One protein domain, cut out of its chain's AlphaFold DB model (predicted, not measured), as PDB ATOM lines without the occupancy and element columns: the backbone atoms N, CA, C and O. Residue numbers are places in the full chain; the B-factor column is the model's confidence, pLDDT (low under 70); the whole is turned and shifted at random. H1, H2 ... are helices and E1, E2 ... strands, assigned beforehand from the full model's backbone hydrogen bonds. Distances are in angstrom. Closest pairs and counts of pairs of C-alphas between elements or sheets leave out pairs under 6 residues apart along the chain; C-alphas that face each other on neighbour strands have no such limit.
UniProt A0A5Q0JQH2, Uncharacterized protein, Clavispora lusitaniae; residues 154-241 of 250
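This is residues 154 to 241 of the 250 residues of an uncharacterized protein of Clavispora lusitaniae (UniProt A0A5Q0JQH2). What shape do these atoms make? A strongly twisted sheet of five strands curls round one helix, H1, while the short helix H2 packs on the opposite face. How is it made up? The 88 printed residues hold E1, E2, H1, E3, E4, H2 and E5 along the chain; the mixed sheet runs E1, E2, E4, E3, E5, and the class is mixed, helices and strands. How large is it? It is compact, with a radius of gyration of the C-alphas of 11.7 A, and spans 32 by 24 by 22 A.

Where are the strands? E1 is residues 155 to 159, from C-alpha 155 at (-44.707, -0.199, 25.062); E2 is 162 to 168, 19.5 A; E4 is 209 to 216, 22.3 A; E3 is 198 to 204, 19.3 A; E5 is 232 to 235, ending at C-alpha 235 at (-37.681, -3.327, 41.866). Where are the helices? H1 is residues 176 to 189, 20.2 A, and H2 is 219 to 222.

How do the strands pair? The hairpin E1 and E2 has N 157 and O 164 at 2.9 A. E2 and E4 are antiparallel, with N 165 and O 214 at 2.8 A; the hairpin E3 and E4 has N 200 and O 213 at 2.8 A. E3 and E5 are parallel, with N 234 and O 201 at 2.8 A. Where are the helices? H1 is on the sheet; its closest C-alphas to E5 are Ala 182 and Trp 234, 6.6 A. H2 is on the opposite face, at a height over the sheet of 6.7 A; its closest C-alphas to E2 are Trp 222 and Lys 165, 5.5 A. What of their backbones? In H1 every O i to N i+4 pair is within hydrogen-bond range; H2 is too short for one. How does the chain cross over? E2, H1 and E3 form a split strand-helix-strand unit, two strands running the same way with E4 between them, and its crossover is left-handed.

How far does it reach? The two C-alphas farthest apart, Glu 195 and Ala 206, are 33.0 A apart. Is anything broken or uncertain? The printed part has no cut and no long link, and no printed residue is under 70 in pLDDT.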
ATOM      1  N   GLY A 154     -48.091  -3.787  24.444       83.12
ATOM      2  CA  GLY A 154     -46.841  -3.390  25.103       83.12
ATOM      3  C   GLY A 154     -46.206  -2.108  24.551       83.12
ATOM      4  O   GLY A 154     -46.155  -1.891  23.339       83.12
ATOM      5  N   LYS A 155     -45.616  -1.294  25.435       92.25
ATOM      6  CA  LYS A 155     -44.707  -0.199  25.062       92.25
ATOM      7  C   LYS A 155     -43.400  -0.768  24.529       92.25
ATOM      8  O   LYS A 155     -42.879  -1.746  25.047       92.25
ATOM      9  N   ARG A 156     -42.835  -0.144  23.500       94.12
ATOM     10  CA  ARG A 156     -41.573  -0.569  22.882       94.12
ATOM     11  C   ARG A 156     -40.627   0.615  22.789       94.12
ATOM     12  O   ARG A 156     -41.065   1.756  22.654       94.12
ATOM     13  N   GLY A 157     -39.335   0.333  22.804       95.56
ATOM     14  CA  GLY A 157     -38.326   1.353  22.590       95.56
ATOM     15  C   GLY A 157     -36.944   0.779  22.344       95.56
ATOM     16  O   GLY A 157     -36.752  -0.434  22.205       95.56
ATOM     17  N   LYS A 158     -35.989   1.699  22.240       96.12
ATOM     18  CA  LYS A 158     -34.570   1.413  22.082       96.12
ATOM     19  C   LYS A 158     -33.781   2.269  23.065       96.12
ATOM     20  O   LYS A 158     -34.031   3.474  23.182       96.12
ATOM     21  N   THR A 159     -32.820   1.641  23.726       95.19
ATOM     22  CA  THR A 159     -31.913   2.288  24.676       95.19
ATOM     23  C   THR A 159     -30.506   1.781  24.409       95.19
ATOM     24  O   THR A 159     -30.258   0.578  24.455       95.19
ATOM     25  N   ALA A 160     -29.590   2.698  24.087       91.12
ATOM     26  CA  ALA A 160     -28.259   2.365  23.579       91.12
ATOM     27  C   ALA A 160     -28.337   1.355  22.408       91.12
ATOM     28  O   ALA A 160     -28.988   1.622  21.392       91.12
ATOM     29  N   SER A 161     -27.704   0.192  22.558       93.88
ATOM     30  CA  SER A 161     -27.705  -0.894  21.571       93.88
ATOM     31  C   SER A 161     -28.811  -1.933  21.798       93.88
ATOM     32  O   SER A 161     -28.845  -2.929  21.084       93.88
ATOM     33  N   PHE A 162     -29.718  -1.715  22.756       96.94
ATOM     34  CA  PHE A 162     -30.737  -2.687  23.150       96.94
ATOM     35  C   PHE A 162     -32.132  -2.291  22.687       96.94
ATOM     36  O   PHE A 162     -32.538  -1.128  22.757       96.94
ATOM     37  N   TYR A 163     -32.882  -3.296  22.256       97.50
ATOM     38  CA  TYR A 163     -34.288  -3.200  21.905       97.50
ATOM     39  C   TYR A 163     -35.101  -3.759  23.060       97.50
ATOM     40  O   TYR A 163     -34.797  -4.837  23.570       97.50
ATOM     41  N   TRP A 164     -36.133  -3.033  23.473       97.31
ATOM     42  CA  TRP A 164     -36.959  -3.448  24.595       97.31
ATOM     43  C   TRP A 164     -38.448  -3.318  24.310       97.31
ATOM     44  O   TRP A 164     -38.894  -2.489  23.510       97.31
ATOM     45  N   LYS A 165     -39.213  -4.162  24.995       95.44
ATOM     46  CA  LYS A 165     -40.669  -4.200  25.022       95.44
ATOM     47  C   LYS A 165     -41.099  -4.371  26.477       95.44
ATOM     48  O   LYS A 165     -40.668  -5.307  27.137       95.44
ATOM     49  N   PHE A 166     -41.941  -3.471  26.960       94.81
ATOM     50  CA  PHE A 166     -42.573  -3.542  28.266       94.81
ATOM     51  C   PHE A 166     -44.066  -3.794  28.090       94.81
ATOM     52  O   PHE A 166     -44.732  -3.049  27.372       94.81
ATOM     53  N   TYR A 167     -44.597  -4.819  28.739       90.94
ATOM     54  CA  TYR A 167     -46.033  -5.079  28.781       90.94
ATOM     55  C   TYR A 167     -46.485  -5.165  30.235       90.94
ATOM     56  O   TYR A 167     -45.838  -5.799  31.070       90.94
ATOM     57  N   GLU A 168     -47.558  -4.440  30.536       84.38
ATOM     58  CA  GLU A 168     -48.083  -4.270  31.886       84.38
ATOM     59  C   GLU A 168     -48.990  -5.438  32.282       84.38
ATOM     60  O   GLU A 168     -49.744  -5.961  31.460       84.38
ATOM     61  N   THR A 169     -48.915  -5.832  33.553       71.06
ATOM     62  CA  THR A 169     -49.874  -6.762  34.169       71.06
ATOM     63  C   THR A 169     -50.900  -5.993  35.005       71.06
ATOM     64  O   THR A 169     -52.059  -6.393  35.081       71.06
ATOM     65  N   TYR A 170     -50.480  -4.878  35.616       74.06
ATOM     66  CA  TYR A 170     -51.301  -3.997  36.450       74.06
ATOM     67  C   TYR A 170     -51.125  -2.528  36.060       74.06
ATOM     68  O   TYR A 170     -50.132  -2.167  35.436       74.06
ATOM     69  N   THR A 171     -52.101  -1.695  36.435       73.69
ATOM     70  CA  THR A 171     -52.237  -0.301  35.989       73.69
ATOM     71  C   THR A 171     -50.952   0.504  36.138       73.69
ATOM     72  O   THR A 171     -50.473   0.702  37.254       73.69
ATOM     73  N   GLY A 172     -50.473   1.053  35.024       75.50
ATOM     74  CA  GLY A 172     -49.405   2.037  35.013       75.50
ATOM     75  C   GLY A 172     -48.221   1.585  34.178       75.50
ATOM     76  O   GLY A 172     -47.855   0.416  34.115       75.50
ATOM     77  N   THR A 173     -47.570   2.562  33.557       83.25
ATOM     78  CA  THR A 173     -46.398   2.307  32.729       83.25
ATOM     79  C   THR A 173     -45.179   2.973  33.343       83.25
ATOM     80  O   THR A 173     -45.269   4.166  33.650       83.25
ATOM     81  N   PRO A 174     -44.041   2.269  33.464       90.62
ATOM     82  CA  PRO A 174     -42.810   2.882  33.920       90.62
ATOM     83  C   PRO A 174     -42.423   4.040  33.004       90.62
ATOM     84  O   PRO A 174     -42.604   3.995  31.781       90.62
ATOM     85  N   GLU A 175     -41.852   5.076  33.608       92.94
ATOM     86  CA  GLU A 175     -41.141   6.093  32.853       92.94
ATOM     87  C   GLU A 175     -39.961   5.461  32.111       92.94
ATOM     88  O   GLU A 175     -39.345   4.497  32.572       92.94
ATOM     89  N   ARG A 176     -39.602   6.044  30.964       93.94
ATOM     90  CA  ARG A 176     -38.464   5.578  30.163       93.94
ATOM     91  C   ARG A 176     -37.165   5.524  30.975       93.94
ATOM     92  O   ARG A 176     -36.404   4.577  30.830       93.94
ATOM     93  N   SER A 177     -36.955   6.497  31.859       95.62
ATOM     94  CA  SER A 177     -35.804   6.572  32.767       95.62
ATOM     95  C   SER A 177     -35.646   5.315  33.633       95.62
ATOM     96  O   SER A 177     -34.526   4.853  33.838       95.62
ATOM     97  N   ILE A 178     -36.752   4.732  34.105       95.81
ATOM     98  CA  ILE A 178     -36.755   3.512  34.925       95.81
ATOM     99  C   ILE A 178     -36.392   2.293  34.071       95.81
ATOM    100  O   ILE A 178     -35.616   1.444  34.508       95.81
ATOM    101  N   ILE A 179     -36.912   2.214  32.841       96.62
ATOM    102  CA  ILE A 179     -36.549   1.151  31.890       96.62
ATOM    103  C   ILE A 179     -35.051   1.212  31.576       96.62
ATOM    104  O   ILE A 179     -34.372   0.188  31.605       96.62
ATOM    105  N   ASP A 180     -34.520   2.411  31.331       96.75
ATOM    106  CA  ASP A 180     -33.103   2.610  31.023       96.75
ATOM    107  C   ASP A 180     -32.201   2.160  32.189       96.75
ATOM    108  O   ASP A 180     -31.187   1.496  31.961       96.75
ATOM    109  N   GLN A 181     -32.595   2.443  33.438       97.38
ATOM    110  CA  GLN A 181     -31.890   1.973  34.638       97.38
ATOM    111  C   GLN A 181     -31.911   0.445  34.766       97.38
ATOM    112  O   GLN A 181     -30.869  -0.163  35.014       97.38
ATOM    113  N   ALA A 182     -33.064  -0.187  34.534       97.12
ATOM    114  CA  ALA A 182     -33.177  -1.642  34.565       97.12
ATOM    115  C   ALA A 182     -32.284  -2.299  33.501       97.12
ATOM    116  O   ALA A 182     -31.547  -3.237  33.802       97.12
ATOM    117  N   ILE A 183     -32.273  -1.774  32.270       97.50
ATOM    118  CA  ILE A 183     -31.403  -2.265  31.187       97.50
ATOM    119  C   ILE A 183     -29.925  -2.118  31.558       97.50
ATOM    120  O   ILE A 183     -29.146  -3.045  31.330       97.50
ATOM    121  N   ALA A 184     -29.533  -0.993  32.162       96.88
ATOM    122  CA  ALA A 184     -28.166  -0.791  32.629       96.88
ATOM    123  C   ALA A 184     -27.767  -1.825  33.698       96.88
ATOM    124  O   ALA A 184     -26.677  -2.397  33.617       96.88
ATOM    125  N   ALA A 185     -28.656  -2.121  34.651       96.88
ATOM    126  CA  ALA A 185     -28.416  -3.130  35.678       96.88
ATOM    127  C   ALA A 185     -28.297  -4.550  35.097       96.88
ATOM    128  O   ALA A 185     -27.400  -5.297  35.487       96.88
ATOM    129  N   ILE A 186     -29.143  -4.912  34.125       96.19
ATOM    130  CA  ILE A 186     -29.059  -6.205  33.424       96.19
ATOM    131  C   ILE A 186     -27.733  -6.304  32.668       96.19
ATOM    132  O   ILE A 186     -27.024  -7.301  32.779       96.19
ATOM    133  N   ASN A 187     -27.356  -5.247  31.945       95.94
ATOM    134  CA  ASN A 187     -26.103  -5.209  31.201       95.94
ATOM    135  C   ASN A 187     -24.879  -5.375  32.117       95.94
ATOM    136  O   ASN A 187     -23.925  -6.051  31.736       95.94
ATOM    137  N   ALA A 188     -24.923  -4.802  33.324       95.56
ATOM    138  CA  ALA A 188     -23.887  -4.988  34.333       95.56
ATOM    139  C   ALA A 188     -23.826  -6.434  34.856       95.56
ATOM    140  O   ALA A 188     -22.736  -6.938  35.087       95.56
ATOM    141  N   LYS A 189     -24.965  -7.129  35.006       95.19
ATOM    142  CA  LYS A 189     -24.990  -8.551  35.409       95.19
ATOM    143  C   LYS A 189     -24.487  -9.502  34.328       95.19
ATOM    144  O   LYS A 189     -23.975 -10.566  34.656       95.19
ATOM    145  N   LEU A 190     -24.655  -9.136  33.062       94.00
ATOM    146  CA  LEU A 190     -24.212  -9.932  31.918       94.00
ATOM    147  C   LEU A 190     -22.759  -9.648  31.509       94.00
ATOM    148  O   LEU A 190     -22.283 -10.244  30.547       94.00
ATOM    149  N   ASP A 191     -22.064  -8.714  32.168       93.31
ATOM    150  CA  ASP A 191     -20.751  -8.207  31.737       93.31
ATOM    151  C   ASP A 191     -20.739  -7.789  30.249       93.31
ATOM    152  O   ASP A 191     -19.768  -8.000  29.519       93.31
ATOM    153  N   GLY A 192     -21.864  -7.250  29.761       89.62
ATOM    154  CA  GLY A 192     -22.056  -6.890  28.352       89.62
ATOM    155  C   GLY A 192     -22.183  -8.065  27.371       89.62
ATOM    156  O   GLY A 192     -22.254  -7.830  26.163       89.62
ATOM    157  N   LYS A 193     -22.236  -9.317  27.839       92.62
ATOM    158  CA  LYS A 193     -22.381 -10.513  26.996       92.62
ATOM    159  C   LYS A 193     -23.853 -10.859  26.795       92.62
ATOM    160  O   LYS A 193     -24.471 -11.555  27.595       92.62
ATOM    161  N   TRP A 194     -24.417 -10.367  25.699       93.00
ATOM    162  CA  TRP A 194     -25.802 -10.630  25.318       93.00
ATOM    163  C   TRP A 194     -25.875 -11.747  24.282       93.00
ATOM    164  O   TRP A 194     -25.563 -11.529  23.114       93.00
ATOM    165  N   GLU A 195     -26.299 -12.934  24.711       92.50
ATOM    166  CA  GLU A 195     -26.481 -14.096  23.826       92.50
ATOM    167  C   GLU A 195     -27.940 -14.274  23.386       92.50
ATOM    168  O   GLU A 195     -28.212 -14.764  22.292       92.50
ATOM    169  N   GLU A 196     -28.890 -13.840  24.218       94.38
ATOM    170  CA  GLU A 196     -30.324 -14.020  23.995       94.38
ATOM    171  C   GLU A 196     -31.160 -12.849  24.537       94.38
ATOM    172  O   GLU A 196     -30.660 -11.933  25.202       94.38
ATOM    173  N   ASN A 197     -32.460 -12.882  24.238       96.56
ATOM    174  CA  ASN A 197     -33.435 -11.983  24.847       96.56
ATOM    175  C   ASN A 197     -33.636 -12.362  26.319       96.56
ATOM    176  O   ASN A 197     -33.771 -13.536  26.658       96.56
ATOM    177  N   HIS A 198     -33.716 -11.357  27.182       95.88
ATOM    178  CA  HIS A 198     -33.918 -11.520  28.612       95.88
ATOM    179  C   HIS A 198     -35.259 -10.939  29.032       95.88
ATOM    180  O   HIS A 198     -35.667  -9.868  28.586       95.88
ATOM    181  N   CYS A 199     -35.921 -11.669  29.916       95.44
ATOM    182  CA  CYS A 199     -37.236 -11.354  30.435       95.44
ATOM    183  C   CYS A 199     -37.142 -11.110  31.927       95.44
ATOM    184  O   CYS A 199     -36.687 -11.980  32.673       95.44
ATOM    185  N   ILE A 200     -37.551  -9.917  32.337       96.12
ATOM    186  CA  ILE A 200     -37.376  -9.399  33.686       96.12
ATOM    187  C   ILE A 200     -38.723  -8.924  34.183       96.12
ATOM    188  O   ILE A 200     -39.396  -8.132  33.522       96.12
ATOM    189  N   THR A 201     -39.125  -9.417  35.346       95.12
ATOM    190  CA  THR A 201     -40.266  -8.839  36.047       95.12
ATOM    191  C   THR A 201     -39.837  -7.472  36.551       95.12
ATOM    192  O   THR A 201     -38.743  -7.335  37.087       95.12
ATOM    193  N   MET A 202     -40.652  -6.446  36.335       95.44
ATOM    194  CA  MET A 202     -40.422  -5.136  36.926       95.44
ATOM    195  C   MET A 202     -41.593  -4.783  37.830       95.44
ATOM    196  O   MET A 202     -42.748  -4.905  37.414       95.44
ATOM    197  N   SER A 203     -41.295  -4.277  39.017       94.81
ATOM    198  CA  SER A 203     -42.283  -3.766  39.960       94.81
ATOM    199  C   SER A 203     -41.893  -2.386  40.469       94.81
ATOM    200  O   SER A 203     -40.721  -2.017  40.500       94.81
ATOM    201  N   ASN A 204     -42.886  -1.617  40.889       93.75
ATOM    202  CA  ASN A 204     -42.691  -0.410  41.674       93.75
ATOM    203  C   ASN A 204     -43.758  -0.381  42.756       93.75
ATOM    204  O   ASN A 204     -44.922  -0.112  42.468       93.75
ATOM    205  N   GLU A 205     -43.364  -0.671  43.988       88.56
ATOM    206  CA  GLU A 205     -44.287  -0.714  45.120       88.56
ATOM    207  C   GLU A 205     -44.829   0.678  45.456       88.56
ATOM    208  O   GLU A 205     -45.996   0.809  45.817       88.56
ATOM    209  N   ALA A 206     -44.024   1.729  45.264       88.12
ATOM    210  CA  ALA A 206     -44.446   3.103  45.529       88.12
ATOM    211  C   ALA A 206     -45.557   3.579  44.575       88.12
ATOM    212  O   ALA A 206     -46.458   4.302  44.993       88.12
ATOM    213  N   ASN A 207     -45.509   3.158  43.305       85.00
ATOM    214  CA  ASN A 207     -46.459   3.565  42.263       85.00
ATOM    215  C   ASN A 207     -47.447   2.457  41.853       85.00
ATOM    216  O   ASN A 207     -48.286   2.682  40.982       85.00
ATOM    217  N   GLY A 208     -47.351   1.271  42.459       85.44
ATOM    218  CA  GLY A 208     -48.312   0.175  42.323       85.44
ATOM    219  C   GLY A 208     -48.354  -0.530  40.964       85.44
ATOM    220  O   GLY A 208     -49.337  -1.214  40.685       85.44
ATOM    221  N   TRP A 209     -47.333  -0.387  40.113       89.12
ATOM    222  CA  TRP A 209     -47.294  -1.075  38.819       89.12
ATOM    223  C   TRP A 209     -46.388  -2.305  38.854       89.12
ATOM    224  O   TRP A 209     -45.343  -2.327  39.507       89.12
ATOM    225  N   ILE A 210     -46.803  -3.336  38.117       91.94
ATOM    226  CA  ILE A 210     -46.053  -4.573  37.890       91.94
ATOM    227  C   ILE A 210     -46.202  -4.935  36.415       91.94
ATOM    228  O   ILE A 210     -47.308  -4.917  35.864       91.94
ATOM    229  N   GLY A 211     -45.096  -5.279  35.769       93.94
ATOM    230  CA  GLY A 211     -45.102  -5.727  34.385       93.94
ATOM    231  C   GLY A 211     -43.860  -6.521  34.029       93.94
ATOM    232  O   GLY A 211     -43.063  -6.903  34.884       93.94
ATOM    233  N   THR A 212     -43.708  -6.781  32.739       95.25
ATOM    234  CA  THR A 212     -42.579  -7.534  32.205       95.25
ATOM    235  C   THR A 212     -41.798  -6.682  31.227       95.25
ATOM    236  O   THR A 212     -42.353  -6.166  30.258       95.25
ATOM    237  N   LEU A 213     -40.492  -6.589  31.457       96.69
ATOM    238  CA  LEU A 213     -39.525  -6.041  30.525       96.69
ATOM    239  C   LEU A 213     -38.843  -7.175  29.772       96.69
ATOM    240  O   LEU A 213     -38.118  -7.984  30.348       96.69
ATOM    241  N   LEU A 214     -39.047  -7.194  28.462       96.69
ATOM    242  CA  LEU A 214     -38.278  -7.998  27.532       96.69
ATOM    243  C   LEU A 214     -37.230  -7.097  26.884       96.69
ATOM    244  O   LEU A 214     -37.574  -6.077  26.286       96.69
ATOM    245  N   VAL A 215     -35.961  -7.469  26.995       97.56
ATOM    246  CA  VAL A 215     -34.830  -6.737  26.419       97.56
ATOM    247  C   VAL A 215     -33.923  -7.680  25.639       97.56
ATOM    248  O   VAL A 215     -33.690  -8.814  26.051       97.56
ATOM    249  N   GLY A 216     -33.394  -7.219  24.511       97.31
ATOM    250  CA  GLY A 216     -32.450  -7.995  23.717       97.31
ATOM    251  C   GLY A 216     -31.550  -7.139  22.828       97.31
ATOM    252  O   GLY A 216     -31.804  -5.945  22.641       97.31
ATOM    253  N   PRO A 217     -30.488  -7.741  22.265       97.06
ATOM    254  CA  PRO A 217     -29.533  -7.040  21.409       97.06
ATOM    255  C   PRO A 217     -30.062  -6.799  19.985       97.06
ATOM    256  O   PRO A 217     -29.516  -5.968  19.260       97.06
ATOM    257  N   SER A 218     -31.119  -7.503  19.561       97.00
ATOM    258  CA  SER A 218     -31.710  -7.379  18.225       97.00
ATOM    259  C   SER A 218     -33.156  -6.889  18.276       97.00
ATOM    260  O   SER A 218     -33.846  -6.962  19.295       97.00
ATOM    261  N   ARG A 219     -33.652  -6.435  17.122       95.50
ATOM    262  CA  ARG A 219     -35.044  -6.005  16.940       95.50
ATOM    263  C   ARG A 219     -36.063  -7.119  17.207       95.50
ATOM    264  O   ARG A 219     -37.237  -6.822  17.422       95.50
ATOM    265  N   ASP A 220     -35.632  -8.379  17.220       94.88
ATOM    266  CA  ASP A 220     -36.505  -9.526  17.477       94.88
ATOM    267  C   ASP A 220     -37.099  -9.487  18.889       94.88
ATOM    268  O   ASP A 220     -38.198  -9.995  19.097       94.88
ATOM    269  N   ALA A 221     -36.456  -8.781  19.828       95.00
ATOM    270  CA  ALA A 221     -37.000  -8.506  21.157       95.00
ATOM    271  C   ALA A 221     -38.407  -7.870  21.117       95.00
ATOM    272  O   ALA A 221     -39.253  -8.162  21.958       95.00
ATOM    273  N   TRP A 222     -38.720  -7.044  20.111       94.06
ATOM    274  CA  TRP A 222     -40.050  -6.432  19.985       94.06
ATOM    275  C   TRP A 222     -41.160  -7.417  19.618       94.06
ATOM    276  O   TRP A 222     -42.325  -7.164  19.940       94.06
ATOM    277  N   LYS A 223     -40.804  -8.518  18.950       92.06
ATOM    278  CA  LYS A 223     -41.726  -9.585  18.537       92.06
ATOM    279  C   LYS A 223     -41.709 -10.775  19.491       92.06
ATOM    280  O   LYS A 223     -42.608 -11.604  19.437       92.06
ATOM    281  N   ALA A 224     -40.688 -10.865  20.333       92.75
ATOM    282  CA  ALA A 224     -40.532 -11.956  21.267       92.75
ATOM    283  C   ALA A 224     -41.596 -11.927  22.378       92.75
ATOM    284  O   ALA A 224     -42.217 -10.900  22.694       92.75
ATOM    285  N   ASP A 225     -41.760 -13.102  22.972       91.56
ATOM    286  CA  ASP A 225     -42.555 -13.372  24.158       91.56
ATOM    287  C   ASP A 225     -41.645 -14.067  25.179       91.56
ATOM    288  O   ASP A 225     -40.720 -14.797  24.812       91.56
ATOM    289  N   CYS A 226     -41.888 -13.819  26.460       90.19
ATOM    290  CA  CYS A 226     -41.149 -14.438  27.544       90.19
ATOM    291  C   CYS A 226     -41.557 -15.890  27.788       90.19
ATOM    292  O   CYS A 226     -40.758 -16.646  28.342       90.19
ATOM    293  N   GLY A 227     -42.772 -16.303  27.403       86.94
ATOM    294  CA  GLY A 227     -43.224 -17.692  27.552       86.94
ATOM    295  C   GLY A 227     -43.046 -18.244  28.976       86.94
ATOM    296  O   GLY A 227     -42.684 -19.407  29.147       86.94
ATOM    297  N   GLY A 228     -43.198 -17.385  29.992       81.38
ATOM    298  CA  GLY A 228     -43.014 -17.720  31.410       81.38
ATOM    299  C   GLY A 228     -41.563 -17.846  31.899       81.38
ATOM    300  O   GLY A 228     -41.346 -18.216  33.050       81.38
ATOM    301  N   ARG A 229     -40.552 -17.563  31.068       85.31
ATOM    302  CA  ARG A 229     -39.133 -17.695  31.437       85.31
ATOM    303  C   ARG A 229     -38.568 -16.355  31.883       85.31
ATOM    304  O   ARG A 229     -38.155 -15.555  31.052       85.31
ATOM    305  N   PHE A 230     -38.510 -16.132  33.189       90.50
ATOM    306  CA  PHE A 230     -37.950 -14.914  33.774       90.50
ATOM    307  C   PHE A 230     -36.545 -15.168  34.318       90.50
ATOM    308  O   PHE A 230     -36.267 -16.225  34.881       90.50
ATOM    309  N   LYS A 231     -35.641 -14.210  34.106       92.75
ATOM    310  CA  LYS A 231     -34.218 -14.308  34.473       92.75
ATOM    311  C   LYS A 231     -33.873 -13.478  35.709       92.75
ATOM    312  O   LYS A 231     -32.874 -13.755  36.368       92.75
ATOM    313  N   GLY A 232     -34.703 -12.492  36.029       94.50
ATOM    314  CA  GLY A 232     -34.491 -11.554  37.122       94.50
ATOM    315  C   GLY A 232     -35.766 -10.805  37.489       94.50
ATOM    316  O   GLY A 232     -36.754 -10.837  36.747       94.50
ATOM    317  N   ASN A 233     -35.696 -10.105  38.615       95.62
ATOM    318  CA  ASN A 233     -36.729  -9.194  39.089       95.62
ATOM    319  C   ASN A 233     -36.104  -7.828  39.395       95.62
ATOM    320  O   ASN A 233     -35.107  -7.744  40.110       95.62
ATOM    321  N   TRP A 234     -36.658  -6.768  38.817       97.00
ATOM    322  CA  TRP A 234     -36.230  -5.392  39.021       97.00
ATOM    323  C   TRP A 234     -37.261  -4.648  39.861       97.00
ATOM    324  O   TRP A 234     -38.381  -4.409  39.404       97.00
ATOM    325  N   ASP A 235     -36.864  -4.214  41.050       96.38
ATOM    326  CA  ASP A 235     -37.681  -3.327  41.866       96.38
ATOM    327  C   ASP A 235     -37.244  -1.875  41.645       96.38
ATOM    328  O   ASP A 235     -36.150  -1.455  42.021       96.38
ATOM    329  N   ALA A 236     -38.121  -1.090  41.023       95.50
ATOM    330  CA  ALA A 236     -37.893   0.321  40.745       95.50
ATOM    331  C   ALA A 236     -37.884   1.192  42.012       95.50
ATOM    332  O   ALA A 236     -37.376   2.310  41.958       95.50
ATOM    333  N   THR A 237     -38.432   0.703  43.129       94.75
ATOM    334  CA  THR A 237     -38.428   1.403  44.422       94.75
ATOM    335  C   THR A 237     -37.026   1.402  45.018       94.75
ATOM    336  O   THR A 237     -36.506   2.450  45.395       94.75
ATOM    337  N   SER A 238     -36.395   0.225  45.062       96.00
ATOM    338  CA  SER A 238     -35.026   0.040  45.558       96.00
ATOM    339  C   SER A 238     -33.945   0.227  44.488       96.00
ATOM    340  O   SER A 238     -32.762   0.263  44.824       96.00
ATOM    341  N   GLN A 239     -34.336   0.357  43.216       96.25
ATOM    342  CA  GLN A 239     -33.441   0.384  42.051       96.25
ATOM    343  C   GLN A 239     -32.483  -0.818  42.026       96.25
ATOM    344  O   GLN A 239     -31.299  -0.693  41.697       96.25
ATOM    345  N   ALA A 240     -32.995  -1.990  42.400       95.88
ATOM    346  CA  ALA A 240     -32.210  -3.203  42.546       95.88
ATOM    347  C   ALA A 240     -32.665  -4.287  41.564       95.88
ATOM    348  O   ALA A 240     -33.858  -4.522  41.371       95.88
ATOM    349  N   LEU A 241     -31.680  -4.974  40.972       96.44
ATOM    350  CA  LEU A 241     -31.887  -6.165  40.153       96.44
ATOM    351  C   LEU A 241     -31.537  -7.418  40.956       96.44
ATOM    352  O   LEU A 241     -30.363  -7.666  41.251       96.44
TER     353      LEU A 241